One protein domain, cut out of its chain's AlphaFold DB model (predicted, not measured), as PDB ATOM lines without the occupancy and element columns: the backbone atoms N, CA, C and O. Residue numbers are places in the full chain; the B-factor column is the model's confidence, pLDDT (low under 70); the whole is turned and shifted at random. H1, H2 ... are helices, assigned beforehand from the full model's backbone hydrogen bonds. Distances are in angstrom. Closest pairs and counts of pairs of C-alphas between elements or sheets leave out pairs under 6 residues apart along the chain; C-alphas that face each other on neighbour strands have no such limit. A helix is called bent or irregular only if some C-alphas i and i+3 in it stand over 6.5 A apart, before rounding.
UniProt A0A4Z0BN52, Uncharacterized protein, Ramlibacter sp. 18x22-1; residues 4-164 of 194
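Overview. This is residues 4 to 164 of the 194 residues of an uncharacterized protein of Ramlibacter sp. 18x22-1 (UniProt A0A4Z0BN52). An elongated up-and-down bundle of three parts, H2, H7 and the arm H6b of a bent helix, has H1 alongside H7. At the bundle's other end the short arm H6a folds back, H3 crosses the last residues of H2 steeply, and short H4 and H5 lie farthest out. The printed part has 161 residues, all helix in class, with seven named helices, H1 to H7, and no named strand. It is only just compact, close to loose: the radius of gyration of the C-alphas is 17.8 A, and the spans are 52 by 37 by 26 A.

Along the chain. H6, residues 112 to 138, was assigned as one helix by its hydrogen bonds but is bent: C-alphas 119 and 122 are 9.7 A apart. Its arms are H6a, residues 112 to 119, from C-alpha 112 at (105.533, 92.790, 155.763), and H6b, residues 122 to 138, 22.7 A long. H2, residues 20 to 44, measures 35.6 A; H7, residues 144 to 161, 25.2 A, ending at (100.668, 93.423, 154.911). H3 is residues 58 to 75, 25.8 A; H1 4 to 13, 14.2 A; H4 81 to 86, 10.2 A; H5 95 to 99, 7.6 A. H3 and H6b are irregular, with C-alphas 59 and 62 at 7.5 A and 133 and 136 at 7.4 A.

Arrangement. H6b touches H2 with a shallow tilt of 10 degrees, opposite ways; the closest C-alphas, Gln 29 and Ala 132, are 5.4 A apart. H7 touches H2 the same way at 15 degrees, a shallow tilt (Val 28 and Val 155, closest C-alphas, 5.3 A). H6b and H7, a helical hairpin, only just touch, with 3 pairs of C-alphas within 8 A. H1 touches H7, closest C-alphas Ala 8 and Ala 152 at 5.1 A. H3 touches H2 with residues 67 to 75 alone, a steep tilt of 65 degrees, closest C-alphas Val 43 and Pro 72 at 4.7 A. H4 only just touches H6b, with 3 pairs within 8 A; H5 touches no helix. Every O i to N i+4 pair is within hydrogen-bond range in H1, H6a and H7; the counts are 20 of 21 in H2, 9 of 14 in H3, 9 of 13 in H6b, 0 of 2 in H4 and 0 of 1 in H5, where O i to N i+3 gives 3 of 3 in H4 and 2 of 2 in H5.

Size, cuts and confidence. The C-alphas farthest apart, Gly 17 and His 101, are 54.2 A apart. The printed part has no cut; the links H2 to H3 and H5 to H6 are long. Residues 49 to 51, 53 and 101 have pLDDT under 70.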
ATOM      1  N   ALA A   4      91.093  95.751 151.565       78.69
ATOM      2  CA  ALA A   4      91.459  94.338 151.411       78.69
ATOM      3  C   ALA A   4      90.377  93.394 151.968       78.69
ATOM      4  O   ALA A   4      89.973  92.449 151.295       78.69
ATOM      5  N   PHE A   5      89.852  93.699 153.159       80.62
ATOM      6  CA  PHE A   5      88.762  92.953 153.791       80.62
ATOM      7  C   PHE A   5      87.439  93.016 153.014       80.62
ATOM      8  O   PHE A   5      86.910  91.951 152.697       80.62
ATOM      9  N   PRO A   6      86.888  94.194 152.652       82.56
ATOM     10  CA  PRO A   6      85.651  94.263 151.885       82.56
ATOM     11  C   PRO A   6      85.818  93.726 150.461       82.56
ATOM     12  O   PRO A   6      84.877  93.130 149.955       82.56
ATOM     13  N   LEU A   7      86.992  93.849 149.826       80.62
ATOM     14  CA  LEU A   7      87.254  93.213 148.528       80.62
ATOM     15  C   LEU A   7      87.243  91.688 148.646       80.62
ATOM     16  O   LEU A   7      86.593  91.022 147.842       80.62
ATOM     17  N   ALA A   8      87.916  91.130 149.656       81.88
ATOM     18  CA  ALA A   8      87.900  89.694 149.913       81.88
ATOM     19  C   ALA A   8      86.484  89.198 150.253       81.88
ATOM     20  O   ALA A   8      86.041  88.192 149.705       81.88
ATOM     21  N   ALA A   9      85.745  89.927 151.095       80.88
ATOM     22  CA  ALA A   9      84.373  89.595 151.465       80.88
ATOM     23  C   ALA A   9      83.417  89.674 150.264       80.88
ATOM     24  O   ALA A   9      82.697  88.715 149.998       80.88
ATOM     25  N   ALA A  10      83.446  90.767 149.497       84.12
ATOM     26  CA  ALA A  10      82.637  90.924 148.291       84.12
ATOM     27  C   ALA A  10      82.945  89.820 147.272       84.12
ATOM     28  O   ALA A  10      82.033  89.234 146.692       84.12
ATOM     29  N   TRP A  11      84.225  89.479 147.103       83.88
ATOM     30  CA  TRP A  11      84.636  88.403 146.212       83.88
ATOM     31  C   TRP A  11      84.175  87.021 146.689       83.88
ATOM     32  O   TRP A  11      83.811  86.190 145.857       83.88
ATOM     33  N   LEU A  12      84.150  86.755 147.998       83.00
ATOM     34  CA  LEU A  12      83.629  85.501 148.556       83.00
ATOM     35  C   LEU A  12      82.102  85.399 148.454       83.00
ATOM     36  O   LEU A  12      81.590  84.314 148.178       83.00
ATOM     37  N   LEU A  13      81.388  86.511 148.632       85.56
ATOM     38  CA  LEU A  13      79.927  86.574 148.527       85.56
ATOM     39  C   LEU A  13      79.428  86.522 147.077       85.56
ATOM     40  O   LEU A  13      78.264  86.199 146.840       85.56
ATOM     41  N   TRP A  14      80.294  86.808 146.103       85.25
ATOM     42  CA  TRP A  14      79.940  86.713 144.693       85.25
ATOM     43  C   TRP A  14      79.618  85.255 144.298       85.25
ATOM     44  O   TRP A  14      80.372  84.342 144.669       85.25
ATOM     45  N   PRO A  15      78.526  84.995 143.548       82.31
ATOM     46  CA  PRO A  15      78.158  83.647 143.120       82.31
ATOM     47  C   PRO A  15      79.308  82.944 142.396       82.31
ATOM     48  O   PRO A  15      79.954  83.523 141.527       82.31
ATOM     49  N   ALA A  16      79.581  81.688 142.756       78.00
ATOM     50  CA  ALA A  16      80.639  80.920 142.109       78.00
ATOM     51  C   ALA A  16      80.283  80.677 140.633       78.00
ATOM     52  O   ALA A  16      79.271  80.045 140.340       78.00
ATOM     53  N   GLY A  17      81.121  81.157 139.720       79.56
ATOM     54  CA  GLY A  17      81.067  80.822 138.298       79.56
ATOM     55  C   GLY A  17      82.398  80.257 137.808       79.56
ATOM     56  O   GLY A  17      83.414  80.321 138.508       79.56
ATOM     57  N   GLU A  18      82.426  79.754 136.578       77.25
ATOM     58  CA  GLU A  18      83.672  79.295 135.962       77.25
ATOM     59  C   GLU A  18      84.724  80.421 135.944       77.25
ATOM     60  O   GLU A  18      84.435  81.573 135.622       77.25
ATOM     61  N   GLY A  19      85.958  80.107 136.350       79.81
ATOM     62  CA  GLY A  19      87.079  81.053 136.317       79.81
ATOM     63  C   GLY A  19      87.244  81.972 137.536       79.81
ATOM     64  O   GLY A  19      88.207  82.741 137.566       79.81
ATOM     65  N   HIS A  20      86.413  81.871 138.577       84.19
ATOM     66  CA  HIS A  20      86.555  82.713 139.779       84.19
ATOM     67  C   HIS A  20      87.857  82.446 140.537       84.19
ATOM     68  O   HIS A  20      88.548  83.390 140.928       84.19
ATOM     69  N   SER A  21      88.255  81.179 140.666       83.38
ATOM     70  CA  SER A  21      89.574  80.809 141.193       83.38
ATOM     71  C   SER A  21      90.729  81.467 140.426       83.38
ATOM     72  O   SER A  21      91.740  81.836 141.025       83.38
ATOM     73  N   ARG A  22      90.588  81.698 139.112       90.19
ATOM     74  CA  ARG A  22      91.597  82.409 138.312       90.19
ATOM     75  C   ARG A  22      91.701  83.877 138.730       90.19
ATOM     76  O   ARG A  22      92.821  84.341 138.899       90.19
ATOM     77  N   ILE A  23      90.577  84.569 138.924       91.81
ATOM     78  CA  ILE A  23      90.545  85.973 139.378       91.81
ATOM     79  C   ILE A  23      91.239  86.112 140.736       91.81
ATOM     80  O   ILE A  23      92.126  86.949 140.879       91.81
ATOM     81  N   GLY A  24      90.916  85.235 141.693       91.31
ATOM     82  CA  GLY A  24      91.565  85.232 143.007       91.31
ATOM     83  C   GLY A  24      93.087  85.102 142.912       91.31
ATOM     84  O   GLY A  24      93.812  85.838 143.575       91.31
ATOM     85  N   ARG A  25      93.593  84.237 142.021       93.38
ATOM     86  CA  ARG A  25      95.043  84.121 141.781       93.38
ATOM     87  C   ARG A  25      95.662  85.413 141.261       93.38
ATOM     88  O   ARG A  25      96.708  85.805 141.763       93.38
ATOM     89  N   TRP A  26      95.024  86.072 140.295       94.88
ATOM     90  CA  TRP A  26      95.509  87.352 139.773       94.88
ATOM     91  C   TRP A  26      95.524  88.436 140.848       94.88
ATOM     92  O   TRP A  26      96.495  89.182 140.930       94.88
ATOM     93  N   MET A  27      94.499  88.493 141.702       93.94
ATOM     94  CA  MET A  27      94.465  89.430 142.830       93.94
ATOM     95  C   MET A  27      95.626  89.177 143.795       93.94
ATOM     96  O   MET A  27      96.338  90.112 144.149       93.94
ATOM     97  N   VAL A  28      95.851  87.918 144.181       95.25
ATOM     98  CA  VAL A  28      96.958  87.531 145.069       95.25
ATOM     99  C   VAL A  28      98.310  87.893 144.455       95.25
ATOM    100  O   VAL A  28      99.131  88.521 145.115       95.25
ATOM    101  N   GLN A  29      98.542  87.531 143.192       96.44
ATOM    102  CA  GLN A  29      99.802  87.808 142.496       96.44
ATOM    103  C   GLN A  29     100.030  89.308 142.298       96.44
ATOM    104  O   GLN A  29     101.141  89.781 142.519       96.44
ATOM    105  N   GLY A  30      98.986  90.058 141.939       95.88
ATOM    106  CA  GLY A  30      99.051  91.508 141.786       95.88
ATOM    107  C   GLY A  30      99.365  92.213 143.103       95.88
ATOM    108  O   GLY A  30     100.265  93.043 143.144       95.88
ATOM    109  N   LEU A  31      98.686  91.849 144.196       95.44
ATOM    110  CA  LEU A  31      98.954  92.422 145.520       95.44
ATOM    111  C   LEU A  31     100.338  92.043 146.051       95.44
ATOM    112  O   LEU A  31     101.023  92.887 146.617       95.44
ATOM    113  N   CYS A  32     100.772  90.801 145.834       96.44
ATOM    114  CA  CYS A  32     102.123  90.364 146.168       96.44
ATOM    115  C   CYS A  32     103.169  91.188 145.393       96.44
ATOM    116  O   CYS A  32     104.064  91.775 145.996       96.44
ATOM    117  N   ALA A  33     103.008  91.323 144.073       96.56
ATOM    118  CA  ALA A  33     103.903  92.126 143.247       96.56
ATOM    119  C   ALA A  33     103.928  93.597 143.688       96.56
ATOM    120  O   ALA A  33     105.007  94.161 143.832       96.56
ATOM    121  N   LEU A  34     102.767  94.201 143.967       95.44
ATOM    122  CA  LEU A  34     102.677  95.575 144.466       95.44
ATOM    123  C   LEU A  34     103.357  95.742 145.828       95.44
ATOM    124  O   LEU A  34     104.090  96.707 146.016       95.44
ATOM    125  N   GLY A  35     103.163  94.803 146.754       94.94
ATOM    126  CA  GLY A  35     103.768  94.874 148.084       94.94
ATOM    127  C   GLY A  35     105.299  94.839 148.067       94.94
ATOM    128  O   GLY A  35     105.911  95.423 148.951       94.94
ATOM    129  N   LEU A  36     105.918  94.221 147.053       95.81
ATOM    130  CA  LEU A  36     107.370  94.281 146.835       95.81
ATOM    131  C   LEU A  36     107.794  95.484 145.988       95.81
ATOM    132  O   LEU A  36     108.775  96.148 146.305       95.81
ATOM    133  N   ALA A  37     107.075  95.760 144.900       95.88
ATOM    134  CA  ALA A  37     107.455  96.793 143.946       95.88
ATOM    135  C   ALA A  37     107.353  98.200 144.543       95.88
ATOM    136  O   ALA A  37     108.196  99.035 144.241       95.88
ATOM    137  N   LEU A  38     106.348  98.467 145.382       94.31
ATOM    138  CA  LEU A  38     106.119  99.798 145.942       94.31
ATOM    139  C   LEU A  38     107.248 100.250 146.892       94.31
ATOM    140  O   LEU A  38     107.767 101.341 146.664       94.31
ATOM    141  N   PRO A  39     107.704  99.451 147.880       94.25
ATOM    142  CA  PRO A  39     108.864  99.822 148.692       94.25
ATOM    143  C   PRO A  39     110.155  99.952 147.891       94.25
ATOM    144  O   PRO A  39     110.913 100.891 148.102       94.25
ATOM    145  N   LEU A  40     110.394  99.058 146.927       94.12
ATOM    146  CA  LEU A  40     111.581  99.154 146.075       94.12
ATOM    147  C   LEU A  40     111.550 100.421 145.211       94.12
ATOM    148  O   LEU A  40     112.557 101.112 145.096       94.12
ATOM    149  N   ALA A  41     110.389 100.768 144.651       94.19
ATOM    150  CA  ALA A  41     110.211 102.019 143.927       94.19
ATOM    151  C   ALA A  41     110.422 103.238 144.836       94.19
ATOM    152  O   ALA A  41     111.039 104.198 144.394       94.19
ATOM    153  N   ALA A  42     109.970 103.188 146.096       92.38
ATOM    154  CA  ALA A  42     110.199 104.241 147.092       92.38
ATOM    155  C   ALA A  42     111.686 104.520 147.328       92.38
ATOM    156  O   ALA A  42     112.087 105.670 147.420       92.38
ATOM    157  N   VAL A  43     112.505 103.469 147.376       91.44
ATOM    158  CA  VAL A  43     113.961 103.590 147.545       91.44
ATOM    159  C   VAL A  43     114.632 104.124 146.277       91.44
ATOM    160  O   VAL A  43     115.594 104.881 146.349       91.44
ATOM    161  N   MET A  44     114.158 103.708 145.099       92.12
ATOM    162  CA  MET A  44     114.785 104.062 143.819       92.12
ATOM    163  C   MET A  44     114.386 105.448 143.302       92.12
ATOM    164  O   MET A  44     115.123 106.041 142.512       92.12
ATOM    165  N   CYS A  45     113.224 105.950 143.708       89.31
ATOM    166  CA  CYS A  45     112.695 107.239 143.293       89.31
ATOM    167  C   CYS A  45     112.757 108.212 144.473       89.31
ATOM    168  O   CYS A  45     112.144 107.967 145.505       89.31
ATOM    169  N   ASP A  46     113.430 109.350 144.305       81.69
ATOM    170  CA  ASP A  46     113.415 110.426 145.301       81.69
ATOM    171  C   ASP A  46     112.049 111.134 145.301       81.69
ATOM    172  O   ASP A  46     111.838 112.153 144.636       81.69
ATOM    173  N   TYR A  47     111.084 110.549 146.013       78.88
ATOM    174  CA  TYR A  47     109.756 111.135 146.169       78.88
ATOM    175  C   TYR A  47     109.807 112.415 147.009       78.88
ATOM    176  O   TYR A  47     109.066 113.348 146.710       78.88
ATOM    177  N   ALA A  48     110.706 112.497 147.995       71.88
ATOM    178  CA  ALA A  48     110.820 113.637 148.903       71.88
ATOM    179  C   ALA A  48     111.269 114.929 148.193       71.88
ATOM    180  O   ALA A  48     110.812 116.015 148.552       71.88
ATOM    181  N   GLY A  49     112.114 114.827 147.163       68.12
ATOM    182  CA  GLY A  49     112.615 115.983 146.413       68.12
ATOM    183  C   GLY A  49     111.626 116.609 145.418       68.12
ATOM    184  O   GLY A  49     111.845 117.735 144.968       68.12
ATOM    185  N   GLY A  50     110.548 115.905 145.047       68.62
ATOM    186  CA  GLY A  50     109.698 116.286 143.911       68.62
ATOM    187  C   GLY A  50     108.367 116.968 144.241       68.62
ATOM    188  O   GLY A  50     107.805 117.638 143.373       68.62
ATOM    189  N   LEU A  51     107.826 116.794 145.451       66.62
ATOM    190  CA  LEU A  51     106.474 117.248 145.808       66.62
ATOM    191  C   LEU A  51     106.437 117.778 147.247       66.62
ATOM    192  O   LEU A  51     106.935 117.128 148.162       66.62
ATOM    193  N   SER A  52     105.813 118.942 147.461       70.44
ATOM    194  CA  SER A  52     105.565 119.444 148.815       70.44
ATOM    195  C   SER A  52     104.476 118.607 149.509       70.44
ATOM    196  O   SER A  52     103.496 118.227 148.854       70.44
ATOM    197  N   PRO A  53     104.592 118.348 150.827       69.38
ATOM    198  CA  PRO A  53     103.585 117.604 151.592       69.38
ATOM    199  C   PRO A  53     102.165 118.172 151.442       69.38
ATOM    200  O   PRO A  53     101.200 117.421 151.331       69.38
ATOM    201  N   ASP A  54     102.051 119.498 151.327       78.31
ATOM    202  CA  ASP A  54     100.778 120.227 151.233       78.31
ATOM    203  C   ASP A  54      99.970 119.927 149.954       78.31
ATOM    204  O   ASP A  54      98.792 120.275 149.863       78.31
ATOM    205  N   GLY A  55     100.587 119.303 148.942       77.94
ATOM    206  CA  GLY A  55      99.932 118.944 147.681       77.94
ATOM    207  C   GLY A  55      99.198 117.599 147.703       77.94
ATOM    208  O   GLY A  55      98.500 117.273 146.738       77.94
ATOM    209  N   TRP A  56      99.354 116.802 148.764       80.81
ATOM    210  CA  TRP A  56      98.794 115.454 148.832       80.81
ATOM    211  C   TRP A  56      97.385 115.432 149.437       80.81
ATOM    212  O   TRP A  56      97.125 116.085 150.448       80.81
ATOM    213  N   PRO A  57      96.446 114.645 148.873       86.00
ATOM    214  CA  PRO A  57      95.160 114.419 149.518       86.00
ATOM    215  C   PRO A  57      95.362 113.821 150.913       86.00
ATOM    216  O   PRO A  57      96.062 112.819 151.044       86.00
ATOM    217  N   ALA A  58      94.675 114.353 151.928       85.88
ATOM    218  CA  ALA A  58      94.783 113.878 153.316       85.88
ATOM    219  C   ALA A  58      94.568 112.355 153.459       85.88
ATOM    220  O   ALA A  58      95.183 111.695 154.288       85.88
ATOM    221  N   VAL A  59      93.740 111.751 152.594       85.62
ATOM    222  CA  VAL A  59      93.481 110.297 152.597       85.62
ATOM    223  C   VAL A  59      94.718 109.460 152.227       85.62
ATOM    224  O   VAL A  59      94.753 108.262 152.503       85.62
ATOM    225  N   LEU A  60      95.707 110.075 151.570       87.88
ATOM    226  CA  LEU A  60      96.944 109.462 151.088       87.88
ATOM    227  C   LEU A  60      98.184 109.932 151.858       87.88
ATOM    228  O   LEU A  60      99.277 109.463 151.556       87.88
ATOM    229  N   GLU A  61      98.039 110.802 152.856       87.94
ATOM    230  CA  GLU A  61      99.157 111.339 153.645       87.94
ATOM    231  C   GLU A  61     100.003 110.221 154.273       87.94
ATOM    232  O   GLU A  61     101.222 110.193 154.147       87.94
ATOM    233  N   SER A  62      99.347 109.200 154.827       88.50
ATOM    234  CA  SER A  62     100.042 108.038 155.389       88.50
ATOM    235  C   SER A  62     100.772 107.200 154.325       88.50
ATOM    236  O   SER A  62     101.756 106.525 154.621       88.50
ATOM    237  N   ALA A  63     100.303 107.200 153.074       89.25
ATOM    238  CA  ALA A  63     101.030 106.556 151.981       89.25
ATOM    239  C   ALA A  63     102.245 107.403 151.574       89.25
ATOM    240  O   ALA A  63     103.323 106.855 151.368       89.25
ATOM    241  N   TRP A  64     102.086 108.725 151.511       90.62
ATOM    242  CA  TRP A  64     103.175 109.657 151.238       90.62
ATOM    243  C   TRP A  64     104.317 109.533 152.250       90.62
ATOM    244  O   TRP A  64     105.469 109.399 151.843       90.62
ATOM    245  N   GLU A  65     104.011 109.501 153.548       90.81
ATOM    246  CA  GLU A  65     105.012 109.312 154.607       90.81
ATOM    247  C   GLU A  65     105.802 108.005 154.416       90.81
ATOM    248  O   GLU A  65     107.025 107.977 154.554       90.81
ATOM    249  N   ARG A  66     105.130 106.927 153.989       92.38
ATOM    250  CA  ARG A  66     105.795 105.658 153.660       92.38
ATOM    251  C   ARG A  66     106.749 105.766 152.483       92.38
ATOM    252  O   ARG A  66     107.882 105.308 152.576       92.38
ATOM    253  N   PHE A  67     106.290 106.361 151.387       91.88
ATOM    254  CA  PHE A  67     107.085 106.486 150.167       91.88
ATOM    255  C   PHE A  67     108.267 107.447 150.315       91.88
ATOM    256  O   PHE A  67     109.303 107.221 149.702       91.88
ATOM    257  N   SER A  68     108.100 108.519 151.088       91.50
ATOM    258  CA  SER A  68     109.091 109.595 151.201       91.50
ATOM    259  C   SER A  68     110.063 109.419 152.365       91.50
ATOM    260  O   SER A  68     111.170 109.946 152.297       91.50
ATOM    261  N   LEU A  69     109.666 108.697 153.417       91.75
ATOM    262  CA  LEU A  69     110.451 108.584 154.641       91.75
ATOM    263  C   LEU A  69     110.609 107.131 155.085       91.75
ATOM    264  O   LEU A  69     111.715 106.611 155.028       91.75
ATOM    265  N   ILE A  70     109.521 106.473 155.491       93.75
ATOM    266  CA  ILE A  70     109.586 105.210 156.251       93.75
ATOM    267  C   ILE A  70     110.198 104.069 155.432       93.75
ATOM    268  O   ILE A  70     111.059 103.344 155.911       93.75
ATOM    269  N   TRP A  71     109.785 103.859 154.184       94.69
ATOM    270  CA  TRP A  71     110.377 102.769 153.407       94.69
ATOM    271  C   TRP A  71     111.821 103.060 153.011       94.69
ATOM    272  O   TRP A  71     112.642 102.189 153.270       94.69
ATOM    273  N   PRO A  72     112.177 104.236 152.459       93.88
ATOM    274  CA  PRO A  72     113.573 104.557 152.170       93.88
ATOM    275  C   PRO A  72     114.514 104.347 153.365       93.88
ATOM    276  O   PRO A  72     115.488 103.604 153.240       93.88
ATOM    277  N   THR A  73     114.193 104.909 154.533       94.19
ATOM    278  CA  THR A  73     115.067 104.820 155.714       94.19
ATOM    279  C   THR A  73     115.121 103.415 156.320       94.19
ATOM    280  O   THR A  73     116.121 103.060 156.942       94.19
ATOM    281  N   ALA A  74     114.115 102.562 156.092       95.00
ATOM    282  CA  ALA A  74     114.195 101.147 156.457       95.00
ATOM    283  C   ALA A  74     115.320 100.412 155.708       95.00
ATOM    284  O   ALA A  74     115.964  99.531 156.276       95.00
ATOM    285  N   PHE A  75     115.567 100.753 154.439       94.81
ATOM    286  CA  PHE A  75     116.621 100.109 153.645       94.81
ATOM    287  C   PHE A  75     118.027 100.598 154.014       94.81
ATOM    288  O   PHE A  75     118.986  99.872 153.754       94.81
ATOM    289  N   ASP A  76     118.162 101.736 154.703       93.94
ATOM    290  CA  ASP A  76     119.441 102.188 155.273       93.94
ATOM    291  C   ASP A  76     119.945 101.265 156.401       93.94
ATOM    292  O   ASP A  76     121.120 101.304 156.767       93.94
ATOM    293  N   LEU A  77     119.076 100.396 156.935       93.88
ATOM    294  CA  LEU A  77     119.439  99.367 157.917       93.88
ATOM    295  C   LEU A  77     120.199  98.188 157.293       93.88
ATOM    296  O   LEU A  77     120.770  97.368 158.019       93.88
ATOM    297  N   LEU A  78     120.196  98.062 155.962       95.12
ATOM    298  CA  LEU A  78     120.892  96.977 155.282       95.12
ATOM    299  C   LEU A  78     122.415  97.187 155.296       95.12
ATOM    300  O   LEU A  78     122.901  98.298 155.078       95.12
ATOM    301  N   PRO A  79     123.205  96.111 155.467       94.81
ATOM    302  CA  PRO A  79     124.651  96.180 155.321       94.81
ATOM    303  C   PRO A  79     125.075  96.671 153.925       94.81
ATOM    304  O   PRO A  79     124.438  96.324 152.926       94.81
ATOM    305  N   PRO A  80     126.198  97.401 153.810       94.44
ATOM    306  CA  PRO A  80     126.671  97.888 152.523       94.44
ATOM    307  C   PRO A  80     127.111  96.748 151.589       94.44
ATOM    308  O   PRO A  80     127.662  95.725 152.006       94.44
ATOM    309  N   GLY A  81     126.934  96.964 150.284       94.19
ATOM    310  CA  GLY A  81     127.402  96.060 149.233       94.19
ATOM    311  C   GLY A  81     126.608  94.754 149.137       94.19
ATOM    312  O   GLY A  81     125.408  94.707 149.381       94.19
ATOM    313  N   VAL A  82     127.286  93.669 148.750       94.94
ATOM    314  CA  VAL A  82     126.653  92.356 148.506       94.94
ATOM    315  C   VAL A  82     126.061  91.753 149.786       94.94
ATOM    316  O   VAL A  82     125.098  90.996 149.709       94.94
ATOM    317  N   ALA A  83     126.588  92.117 150.960       94.81
ATOM    318  CA  ALA A  83     126.065  91.656 152.245       94.81
ATOM    319  C   ALA A  83     124.603  92.083 152.465       94.81
ATOM    320  O   ALA A  83     123.834  91.304 153.020       94.81
ATOM    321  N   GLY A  84     124.185  93.241 151.940       94.75
ATOM    322  CA  GLY A  84     122.791  93.690 151.992       94.75
ATOM    323  C   GLY A  84     121.805  92.741 151.303       94.75
ATOM    324  O   GLY A  84     120.643  92.676 151.694       94.75
ATOM    325  N   LEU A  85     122.257  91.919 150.342       96.25
ATOM    326  CA  LEU A  85     121.405  90.906 149.701       96.25
ATOM    327  C   LEU A  85     120.997  89.772 150.650       96.25
ATOM    328  O   LEU A  85     120.027  89.067 150.367       96.25
ATOM    329  N   LEU A  86     121.734  89.580 151.746       96.94
ATOM    330  CA  LEU A  86     121.421  88.597 152.784       96.94
ATOM    331  C   LEU A  86     120.488  89.159 153.869       96.94
ATOM    332  O   LEU A  86     119.973  88.382 154.670       96.94
ATOM    333  N   GLY A  87     120.251  90.474 153.875       96.62
ATOM    334  CA  GLY A  87     119.549  91.176 154.947       96.62
ATOM    335  C   GLY A  87     120.479  91.644 156.072       96.62
ATOM    336  O   GLY A  87     121.672  91.334 156.099       96.62
ATOM    337  N   GLY A  88     119.920  92.407 157.008       93.88
ATOM    338  CA  GLY A  88     120.556  92.840 158.254       93.88
ATOM    339  C   GLY A  88     120.511  91.793 159.373       93.88
ATOM    340  O   GLY A  88     121.218  91.942 160.369       93.88
ATOM    341  N   GLY A  89     119.739  90.715 159.200       93.12
ATOM    342  CA  GLY A  89     119.549  89.654 160.187       93.12
ATOM    343  C   GLY A  89     118.312  89.857 161.066       93.12
ATOM    344  O   GLY A  89     117.672  90.899 161.042       93.12
ATOM    345  N   LEU A  90     117.974  88.832 161.858       91.19
ATOM    346  CA  LEU A  90     116.821  88.858 162.763       91.19
ATOM    347  C   LEU A  90     116.898  90.028 163.749       91.19
ATOM    348  O   LEU A  90     117.836  90.109 164.546       91.19
ATOM    349  N   GLY A  91     115.865  90.870 163.743       89.81
ATOM    350  CA  GLY A  91     115.767  92.027 164.628       89.81
ATOM    351  C   GLY A  91     116.555  93.243 164.146       89.81
ATOM    352  O   GLY A  91     116.809  94.147 164.946       89.81
ATOM    353  N   ALA A  92     116.931  93.275 162.864       92.25
ATOM    354  CA  ALA A  92     117.488  94.467 162.240       92.25
ATOM    355  C   ALA A  92     116.443  95.589 162.142       92.25
ATOM    356  O   ALA A  92     116.817  96.758 162.215       92.25
ATOM    357  N   ILE A  93     115.154  95.245 162.040       93.69
ATOM    358  CA  ILE A  93     114.034  96.193 161.974       93.69
ATOM    359  C   ILE A  93     112.918  95.850 162.977       93.69
ATOM    360  O   ILE A  93     112.760  94.704 163.407       93.69
ATOM    361  N   GLY A  94     112.113  96.852 163.340       91.06
ATOM    362  CA  GLY A  94     110.906  96.678 164.143       91.06
ATOM    363  C   GLY A  94     111.148  96.647 165.650       91.06
ATOM    364  O   GLY A  94     112.176  97.093 166.164       91.06
ATOM    365  N   THR A  95     110.172  96.122 166.384       85.69
ATOM    366  CA  THR A  95     110.163  96.079 167.853       85.69
ATOM    367  C   THR A  95     111.433  95.462 168.468       85.69
ATOM    368  O   THR A  95     111.937  96.029 169.442       85.69
ATOM    369  N   PRO A  96     112.016  94.365 167.934       84.94
ATOM    370  CA  PRO A  96     113.255  93.801 168.477       84.94
ATOM    371  C   PRO A  96     114.437  94.784 168.483       84.94
ATOM    372  O   PRO A  96     115.281  94.715 169.376       84.94
ATOM    373  N   GLN A  97     114.474  95.736 167.545       87.50
ATOM    374  CA  GLN A  97     115.546  96.724 167.432       87.50
ATOM    375  C   GLN A  97     115.640  97.624 168.675       87.50
ATOM    376  O   GLN A  97     116.741  98.007 169.073       87.50
ATOM    377  N   MET A  98     114.509  97.888 169.347       86.94
ATOM    378  CA  MET A  98     114.463  98.669 170.594       86.94
ATOM    379  C   MET A  98     115.192  97.992 171.761       86.94
ATOM    380  O   MET A  98     115.619  98.669 172.694       86.94
ATOM    381  N   PHE A  99     115.332  96.667 171.722       87.19
ATOM    382  CA  PHE A  99     115.984  95.872 172.768       87.19
ATOM    383  C   PHE A  99     117.356  95.339 172.335       87.19
ATOM    384  O   PHE A  99     118.048  94.693 173.122       87.19
ATOM    385  N   GLY A 100     117.727  95.574 171.075       80.31
ATOM    386  CA  GLY A 100     118.941  95.072 170.455       80.31
ATOM    387  C   GLY A 100     120.137  96.013 170.588       80.31
ATOM    388  O   GLY A 100     120.224  96.862 171.472       80.31
ATOM    389  N   HIS A 101     121.093  95.841 169.673       64.06
ATOM    390  CA  HIS A 101     122.384  96.529 169.714       64.06
ATOM    391  C   HIS A 101     122.316  98.012 169.295       64.06
ATOM    392  O   HIS A 101     123.201  98.784 169.659       64.06
ATOM    393  N   TYR A 102     121.259  98.429 168.581       76.88
ATOM    394  CA  TYR A 102     121.119  99.780 168.012       76.88
ATOM    395  C   TYR A 102     119.735 100.414 168.267       76.88
ATOM    396  O   TYR A 102     119.037 100.773 167.317       76.88
ATOM    397  N   PRO A 103     119.333 100.627 169.534       80.44
ATOM    398  CA  PRO A 103     117.995 101.130 169.869       80.44
ATOM    399  C   PRO A 103     117.725 102.554 169.356       80.44
ATOM    400  O   PRO A 103     116.580 102.920 169.117       80.44
ATOM    401  N   HIS A 104     118.771 103.359 169.139       83.94
ATOM    402  CA  HIS A 104     118.648 104.722 168.604       83.94
ATOM    403  C   HIS A 104     118.299 104.782 167.111       83.94
ATOM    404  O   HIS A 104     117.963 105.853 166.621       83.94
ATOM    405  N   HIS A 105     118.377 103.654 166.401       83.50
ATOM    406  CA  HIS A 105     118.031 103.551 164.981       83.50
ATOM    407  C   HIS A 105     116.669 102.885 164.784       83.50
ATOM    408  O   HIS A 105     116.406 102.360 163.705       83.50
ATOM    409  N   PHE A 106     115.831 102.875 165.832       89.25
ATOM    410  CA  PHE A 106     114.526 102.232 165.798       89.25
ATOM    411  C   PHE A 106     113.736 102.668 164.571       89.25
ATOM    412  O   PHE A 106     113.448 103.853 164.382       89.25
ATOM    413  N   HIS A 107     113.356 101.675 163.784       91.62
ATOM    414  CA  HIS A 107     112.555 101.866 162.607       91.62
ATOM    415  C   HIS A 107     111.271 101.041 162.716       91.62
ATOM    416  O   HIS A 107     111.342  99.815 162.878       91.62
ATOM    417  N   PRO A 108     110.087 101.671 162.602       86.56
ATOM    418  CA  PRO A 108     108.839 100.933 162.597       86.56
ATOM    419  C   PRO A 108     108.792 100.074 161.335       86.56
ATOM    420  O   PRO A 108     108.850 100.571 160.210       86.56
ATOM    421  N   ALA A 109     108.724  98.760 161.503       85.69
ATOM    422  CA  ALA A 109     108.560  97.866 160.376       85.69
ATOM    423  C   ALA A 109     107.080  97.870 159.985       85.69
ATOM    424  O   ALA A 109     106.274  97.135 160.542       85.69
ATOM    425  N   ASP A 110     106.682  98.746 159.074       89.62
ATOM    426  CA  ASP A 110     105.271  98.992 158.770       89.62
ATOM    427  C   ASP A 110     104.810  98.336 157.458       89.62
ATOM    428  O   ASP A 110     103.749  98.643 156.931       89.62
ATOM    429  N   SER A 111     105.593  97.406 156.923       93.94
ATOM    430  CA  SER A 111     105.249  96.604 155.755       93.94
ATOM    431  C   SER A 111     105.871  95.229 155.914       93.94
ATOM    432  O   SER A 111     107.064  95.108 156.182       93.94
ATOM    433  N   LEU A 112     105.076  94.176 155.727       94.25
ATOM    434  CA  LEU A 112     105.533  92.790 155.763       94.25
ATOM    435  C   LEU A 112     106.647  92.533 154.738       94.25
ATOM    436  O   LEU A 112     107.585  91.792 155.020       94.25
ATOM    437  N   ALA A 113     106.552  93.146 153.556       96.00
ATOM    438  CA  ALA A 113     107.568  93.011 152.520       96.00
ATOM    439  C   ALA A 113     108.885  93.679 152.939       96.00
ATOM    440  O   ALA A 113     109.936  93.056 152.827       96.00
ATOM    441  N   VAL A 114     108.819  94.906 153.468       96.25
ATOM    442  CA  VAL A 114     109.994  95.629 153.984       96.25
ATOM    443  C   VAL A 114     110.610  94.878 155.159       96.25
ATOM    444  O   VAL A 114     111.813  94.656 155.156       96.25
ATOM    445  N   TYR A 115     109.789  94.404 156.100       95.44
ATOM    446  CA  TYR A 115     110.225  93.595 157.238       95.44
ATOM    447  C   TYR A 115     111.065  92.399 156.772       95.44
ATOM    448  O   TYR A 115     112.213  92.233 157.174       95.44
ATOM    449  N   LEU A 116     110.510  91.583 155.869       96.06
ATOM    450  CA  LEU A 116     111.181  90.382 155.373       96.06
ATOM    451  C   LEU A 116     112.432  90.701 154.547       96.06
ATOM    452  O   LEU A 116     113.417  89.970 154.639       96.06
ATOM    453  N   LEU A 117     112.399  91.763 153.740       96.56
ATOM    454  CA  LEU A 117     113.543  92.199 152.940       96.56
ATOM    455  C   LEU A 117     114.688  92.712 153.814       96.56
ATOM    456  O   LEU A 117     115.837  92.364 153.562       96.56
ATOM    457  N   VAL A 118     114.392  93.517 154.831       96.06
ATOM    458  CA  VAL A 118     115.423  94.086 155.700       96.06
ATOM    459  C   VAL A 118     116.025  93.007 156.593       96.06
ATOM    460  O   VAL A 118     117.244  92.906 156.653       96.06
ATOM    461  N   ASP A 119     115.220  92.133 157.202       95.25
ATOM    462  CA  ASP A 119     115.758  91.082 158.077       95.25
ATOM    463  C   ASP A 119     116.462  89.953 157.296       95.25
ATOM    464  O   ASP A 119     117.504  89.463 157.735       95.25
ATOM    465  N   PHE A 120     115.930  89.531 156.140       97.00
ATOM    466  CA  PHE A 120     116.371  88.303 155.447       97.00
ATOM    467  C   PHE A 120     116.785  88.488 153.976       97.00
ATOM    468  O   PHE A 120     117.036  87.499 153.275       97.00
ATOM    469  N   GLY A 121     116.803  89.717 153.460       96.56
ATOM    470  CA  GLY A 121     117.232  90.020 152.095       96.56
ATOM    471  C   GLY A 121     116.453  89.248 151.027       96.56
ATOM    472  O   GLY A 121     115.222  89.138 151.056       96.56
ATOM    473  N   LEU A 122     117.183  88.661 150.073       96.75
ATOM    474  CA  LEU A 122     116.605  87.874 148.979       96.75
ATOM    475  C   LEU A 122     115.822  86.651 149.471       96.75
ATOM    476  O   LEU A 122     114.816  86.291 148.861       96.75
ATOM    477  N   ALA A 123     116.242  86.022 150.572       97.38
ATOM    478  CA  ALA A 123     115.507  84.894 151.138       97.38
ATOM    479  C   ALA A 123     114.126  85.337 151.646       97.38
ATOM    480  O   ALA A 123     113.132  84.649 151.404       97.38
ATOM    481  N   GLY A 124     114.047  86.520 152.262       96.31
ATOM    482  CA  GLY A 124     112.788  87.143 152.668       96.31
ATOM    483  C   GLY A 124     111.879  87.468 151.484       96.31
ATOM    484  O   GLY A 124     110.688  87.156 151.523       96.31
ATOM    485  N   ALA A 125     112.440  88.002 150.395       96.19
ATOM    486  CA  ALA A 125     111.695  88.257 149.159       96.19
ATOM    487  C   ALA A 125     111.093  86.971 148.573       96.19
ATOM    488  O   ALA A 125     109.914  86.927 148.221       96.19
ATOM    489  N   LEU A 126     111.891  85.903 148.493       96.81
ATOM    490  CA  LEU A 126     111.435  84.603 147.999       96.81
ATOM    491  C   LEU A 126     110.352  84.009 148.900       96.81
ATOM    492  O   LEU A 126     109.356  83.494 148.390       96.81
ATOM    493  N   TYR A 127     110.513  84.119 150.220       95.44
ATOM    494  CA  TYR A 127     109.504  83.686 151.182       95.44
ATOM    495  C   TYR A 127     108.189  84.456 151.009       95.44
ATOM    496  O   TYR A 127     107.121  83.845 150.978       95.44
ATOM    497  N   TYR A 128     108.264  85.773 150.812       95.38
ATOM    498  CA  TYR A 128     107.099  86.613 150.546       95.38
ATOM    499  C   TYR A 128     106.408  86.261 149.219       95.38
ATOM    500  O   TYR A 128     105.186  86.285 149.145       95.38
ATOM    501  N   LEU A 129     107.156  85.897 148.172       96.69
ATOM    502  CA  LEU A 129     106.600  85.502 146.869       96.69
ATOM    503  C   LEU A 129     105.970  84.104 146.882       96.69
ATOM    504  O   LEU A 129     105.033  83.832 146.121       96.69
ATOM    505  N   LEU A 130     106.495  83.200 147.711       96.25
ATOM    506  CA  LEU A 130     106.206  81.771 147.640       96.25
ATOM    507  C   LEU A 130     104.698  81.457 147.652       96.25
ATOM    508  O   LEU A 130     104.261  80.782 146.717       96.25
ATOM    509  N   PRO A 131     103.867  81.978 148.584       94.00
ATOM    510  CA  PRO A 131     102.440  81.661 148.602       94.00
ATOM    511  C   PRO A 131     101.709  82.089 147.323       94.00
ATOM    512  O   PRO A 131     100.779  81.409 146.891       94.00
ATOM    513  N   ALA A 132     102.125  83.193 146.693       95.69
ATOM    514  CA  ALA A 132     101.521  83.670 145.448       95.69
ATOM    515  C   ALA A 132     101.919  82.801 144.240       95.69
ATOM    516  O   ALA A 132     101.093  82.551 143.353       95.69
ATOM    517  N   LEU A 133     103.160  82.305 144.216       95.38
ATOM    518  CA  LEU A 133     103.677  81.432 143.156       95.38
ATOM    519  C   LEU A 133     103.123  80.005 143.260       95.38
ATOM    520  O   LEU A 133     102.779  79.391 142.247       95.38
ATOM    521  N   THR A 134     102.983  79.480 144.477       94.75
ATOM    522  CA  THR A 134     102.521  78.106 144.714       94.75
ATOM    523  C   THR A 134     101.008  77.989 144.824       94.75
ATOM    524  O   THR A 134     100.507  76.867 144.853       94.75
ATOM    525  N   LEU A 135     100.254  79.095 144.828       93.56
ATOM    526  CA  LEU A 135      98.798  79.105 145.010       93.56
ATOM    527  C   LEU A 135      98.066  78.118 144.090       93.56
ATOM    528  O   LEU A 135      97.166  77.407 144.531       93.56
ATOM    529  N   ARG A 136      98.463  78.030 142.812       93.94
ATOM    530  CA  ARG A 136      97.853  77.088 141.854       93.94
ATOM    531  C   ARG A 136      98.061  75.632 142.267       93.94
ATOM    532  O   ARG A 136      97.159  74.827 142.076       93.94
ATOM    533  N   VAL A 137      99.246  75.306 142.769       94.00
ATOM    534  CA  VAL A 137      99.597  73.951 143.201       94.00
ATOM    535  C   VAL A 137      98.935  73.647 144.544       94.00
ATOM    536  O   VAL A 137      98.313  72.605 144.688       94.00
ATOM    537  N   ALA A 138      98.979  74.591 145.487       90.94
ATOM    538  CA  ALA A 138      98.399  74.457 146.823       90.94
ATOM    539  C   ALA A 138      96.873  74.282 146.812       90.94
ATOM    540  O   ALA A 138      96.315  73.674 147.719       90.94
ATOM    541  N   THR A 139      96.199  74.803 145.785       91.31
ATOM    542  CA  THR A 139      94.744  74.677 145.615       91.31
ATOM    543  C   THR A 139      94.335  73.595 144.619       91.31
ATOM    544  O   THR A 139      93.142  73.397 144.388       91.31
ATOM    545  N   ALA A 140      95.294  72.870 144.030       93.12
ATOM    546  CA  ALA A 140      94.992  71.795 143.098       93.12
ATOM    547  C   ALA A 140      94.244  70.660 143.816       93.12
ATOM    548  O   ALA A 140      94.713  70.130 144.818       93.12
ATOM    549  N   GLY A 141      93.068  70.295 143.302       90.31
ATOM    550  CA  GLY A 141      92.236  69.228 143.868       90.31
ATOM    551  C   GLY A 141      91.388  69.635 145.078       90.31
ATOM    552  O   GLY A 141      90.606  68.817 145.556       90.31
ATOM    553  N   LEU A 142      91.488  70.880 145.559       88.44
ATOM    554  CA  LEU A 142      90.578  71.387 146.587       88.44
ATOM    555  C   LEU A 142      89.205  71.725 145.980       88.44
ATOM    556  O   LEU A 142      89.139  72.159 144.827       88.44
ATOM    557  N   PRO A 143      88.109  71.615 146.756       89.56
ATOM    558  CA  PRO A 143      86.825  72.174 146.348       89.56
ATOM    559  C   PRO A 143      86.956  73.672 146.025       89.56
ATOM    560  O   PRO A 143      87.626  74.403 146.757       89.56
ATOM    561  N   GLU A 144      86.276  74.150 144.975       87.12
ATOM    562  CA  GLU A 144      86.334  75.553 144.505       87.12
ATOM    563  C   GLU A 144      86.123  76.554 145.656       87.12
ATOM    564  O   GLU A 144      86.838  77.546 145.773       87.12
ATOM    565  N   GLN A 145      85.177  76.268 146.554       85.12
ATOM    566  CA  GLN A 145      84.876  77.100 147.723       85.12
ATOM    567  C   GLN A 145      86.083  77.242 148.664       85.12
ATOM    568  O   GLN A 145      86.399  78.347 149.100       85.12
ATOM    569  N   VAL A 146      86.802  76.147 148.927       87.19
ATOM    570  CA  VAL A 146      87.995  76.142 149.786       87.19
ATOM    571  C   VAL A 146      89.142  76.888 149.107       87.19
ATOM    572  O   VAL A 146      89.803  77.708 149.741       87.19
ATOM    573  N   ALA A 147      89.345  76.668 147.804       88.06
ATOM    574  CA  ALA A 147      90.356  77.387 147.029       88.06
ATOM    575  C   ALA A 147      90.105  78.908 147.021       88.06
ATOM    576  O   ALA A 147      91.047  79.695 147.143       88.06
ATOM    577  N   ARG A 148      88.834  79.328 146.935       87.12
ATOM    578  CA  ARG A 148      88.436  80.741 147.034       87.12
ATOM    579  C   ARG A 148      88.731  81.320 148.413       87.12
ATOM    580  O   ARG A 148      89.340  82.380 148.492       87.12
ATOM    581  N   VAL A 149      88.372  80.621 149.489       88.50
ATOM    582  CA  VAL A 149      88.697  81.062 150.857       88.50
ATOM    583  C   VAL A 149      90.207  81.205 151.040       88.50
ATOM    584  O   VAL A 149      90.665  82.228 151.542       88.50
ATOM    585  N   TYR A 150      90.992  80.238 150.563       89.31
ATOM    586  CA  TYR A 150      92.451  80.291 150.645       89.31
ATOM    587  C   TYR A 150      93.028  81.528 149.935       89.31
ATOM    588  O   TYR A 150      93.826  82.270 150.507       89.31
ATOM    589  N   ALA A 151      92.585  81.808 148.708       91.31
ATOM    590  CA  ALA A 151      92.998  83.012 147.992       91.31
ATOM    591  C   ALA A 151      92.518  84.305 148.679       91.31
ATOM    592  O   ALA A 151      93.255  85.286 148.686       91.31
ATOM    593  N   ALA A 152      91.336  84.316 149.299       89.25
ATOM    594  CA  ALA A 152      90.815  85.483 150.013       89.25
ATOM    595  C   ALA A 152      91.667  85.808 151.248       89.25
ATOM    596  O   ALA A 152      91.990  86.971 151.485       89.25
ATOM    597  N   VAL A 153      92.102  84.778 151.983       89.69
ATOM    598  CA  VAL A 153      93.058  84.925 153.090       89.69
ATOM    599  C   VAL A 153      94.367  85.532 152.590       89.69
ATOM    600  O   VAL A 153      94.870  86.460 153.213       89.69
ATOM    601  N   LEU A 154      94.891  85.083 151.446       92.25
ATOM    602  CA  LEU A 154      96.102  85.670 150.864       92.25
ATOM    603  C   LEU A 154      95.898  87.106 150.359       92.25
ATOM    604  O   LEU A 154      96.808  87.918 150.482       92.25
ATOM    605  N   VAL A 155      94.724  87.451 149.824       91.94
ATOM    606  CA  VAL A 155      94.383  88.839 149.459       91.94
ATOM    607  C   VAL A 155      94.411  89.739 150.692       91.94
ATOM    608  O   VAL A 155      94.978  90.830 150.638       91.94
ATOM    609  N   ILE A 156      93.845  89.276 151.809       90.25
ATOM    610  CA  ILE A 156      93.907  89.991 153.087       90.25
ATOM    611  C   ILE A 156      95.359  90.074 153.563       90.25
ATOM    612  O   ILE A 156      95.812  91.164 153.894       90.25
ATOM    613  N   ALA A 157      96.104  88.967 153.523       91.00
ATOM    614  CA  ALA A 157      97.504  88.922 153.930       91.00
ATOM    615  C   ALA A 157      98.361  89.921 153.129       91.00
ATOM    616  O   ALA A 157      99.013  90.785 153.695       91.00
ATOM    617  N   TYR A 158      98.320  89.912 151.800       93.44
ATOM    618  CA  TYR A 158      99.127  90.863 151.029       93.44
ATOM    619  C   TYR A 158      98.599  92.301 151.126       93.44
ATOM    620  O   TYR A 158      99.371  93.240 151.320       93.44
ATOM    621  N   GLY A 159      97.280  92.495 151.053       92.50
ATOM    622  CA  GLY A 159      96.675  93.829 151.051       92.50
ATOM    623  C   GLY A 159      96.725  94.549 152.403       92.50
ATOM    624  O   GLY A 159      96.786  95.782 152.439       92.50
ATOM    625  N   TYR A 160      96.695  93.809 153.511       89.69
ATOM    626  CA  TYR A 160      96.921  94.347 154.854       89.69
ATOM    627  C   TYR A 160      98.426  94.467 155.142       89.69
ATOM    628  O   TYR A 160      98.868  95.482 155.674       89.69
ATOM    629  N   GLY A 161      99.223  93.499 154.678       90.88
ATOM    630  CA  GLY A 161     100.668  93.423 154.911       90.88
ATOM    631  C   GLY A 161     101.483  94.473 154.173       90.88
ATOM    632  O   GLY A 161     102.630  94.703 154.524       90.88
ATOM    633  N   THR A 162     100.904  95.149 153.184       90.50
ATOM    634  CA  THR A 162     101.579  96.265 152.502       90.50
ATOM    635  C   THR A 162     101.774  97.473 153.424       90.50
ATOM    636  O   THR A 162     102.671  98.269 153.190       90.50
ATOM    637  N   SER A 163     100.932  97.637 154.450       85.88
ATOM    638  CA  SER A 163     100.891  98.850 155.286       85.88
ATOM    639  C   SER A 163     101.030  98.597 156.786       85.88
ATOM    640  O   SER A 163     100.976  99.557 157.557       85.88
ATOM    641  N   ILE A 164     101.147  97.327 157.195       85.00
ATOM    642  CA  ILE A 164     101.358  96.899 158.581       85.00
ATOM    643  C   ILE A 164     102.302  95.685 158.601       85.00
ATOM    644  O   ILE A 164     102.157  94.776 157.776       85.00
TER     645      ILE A 164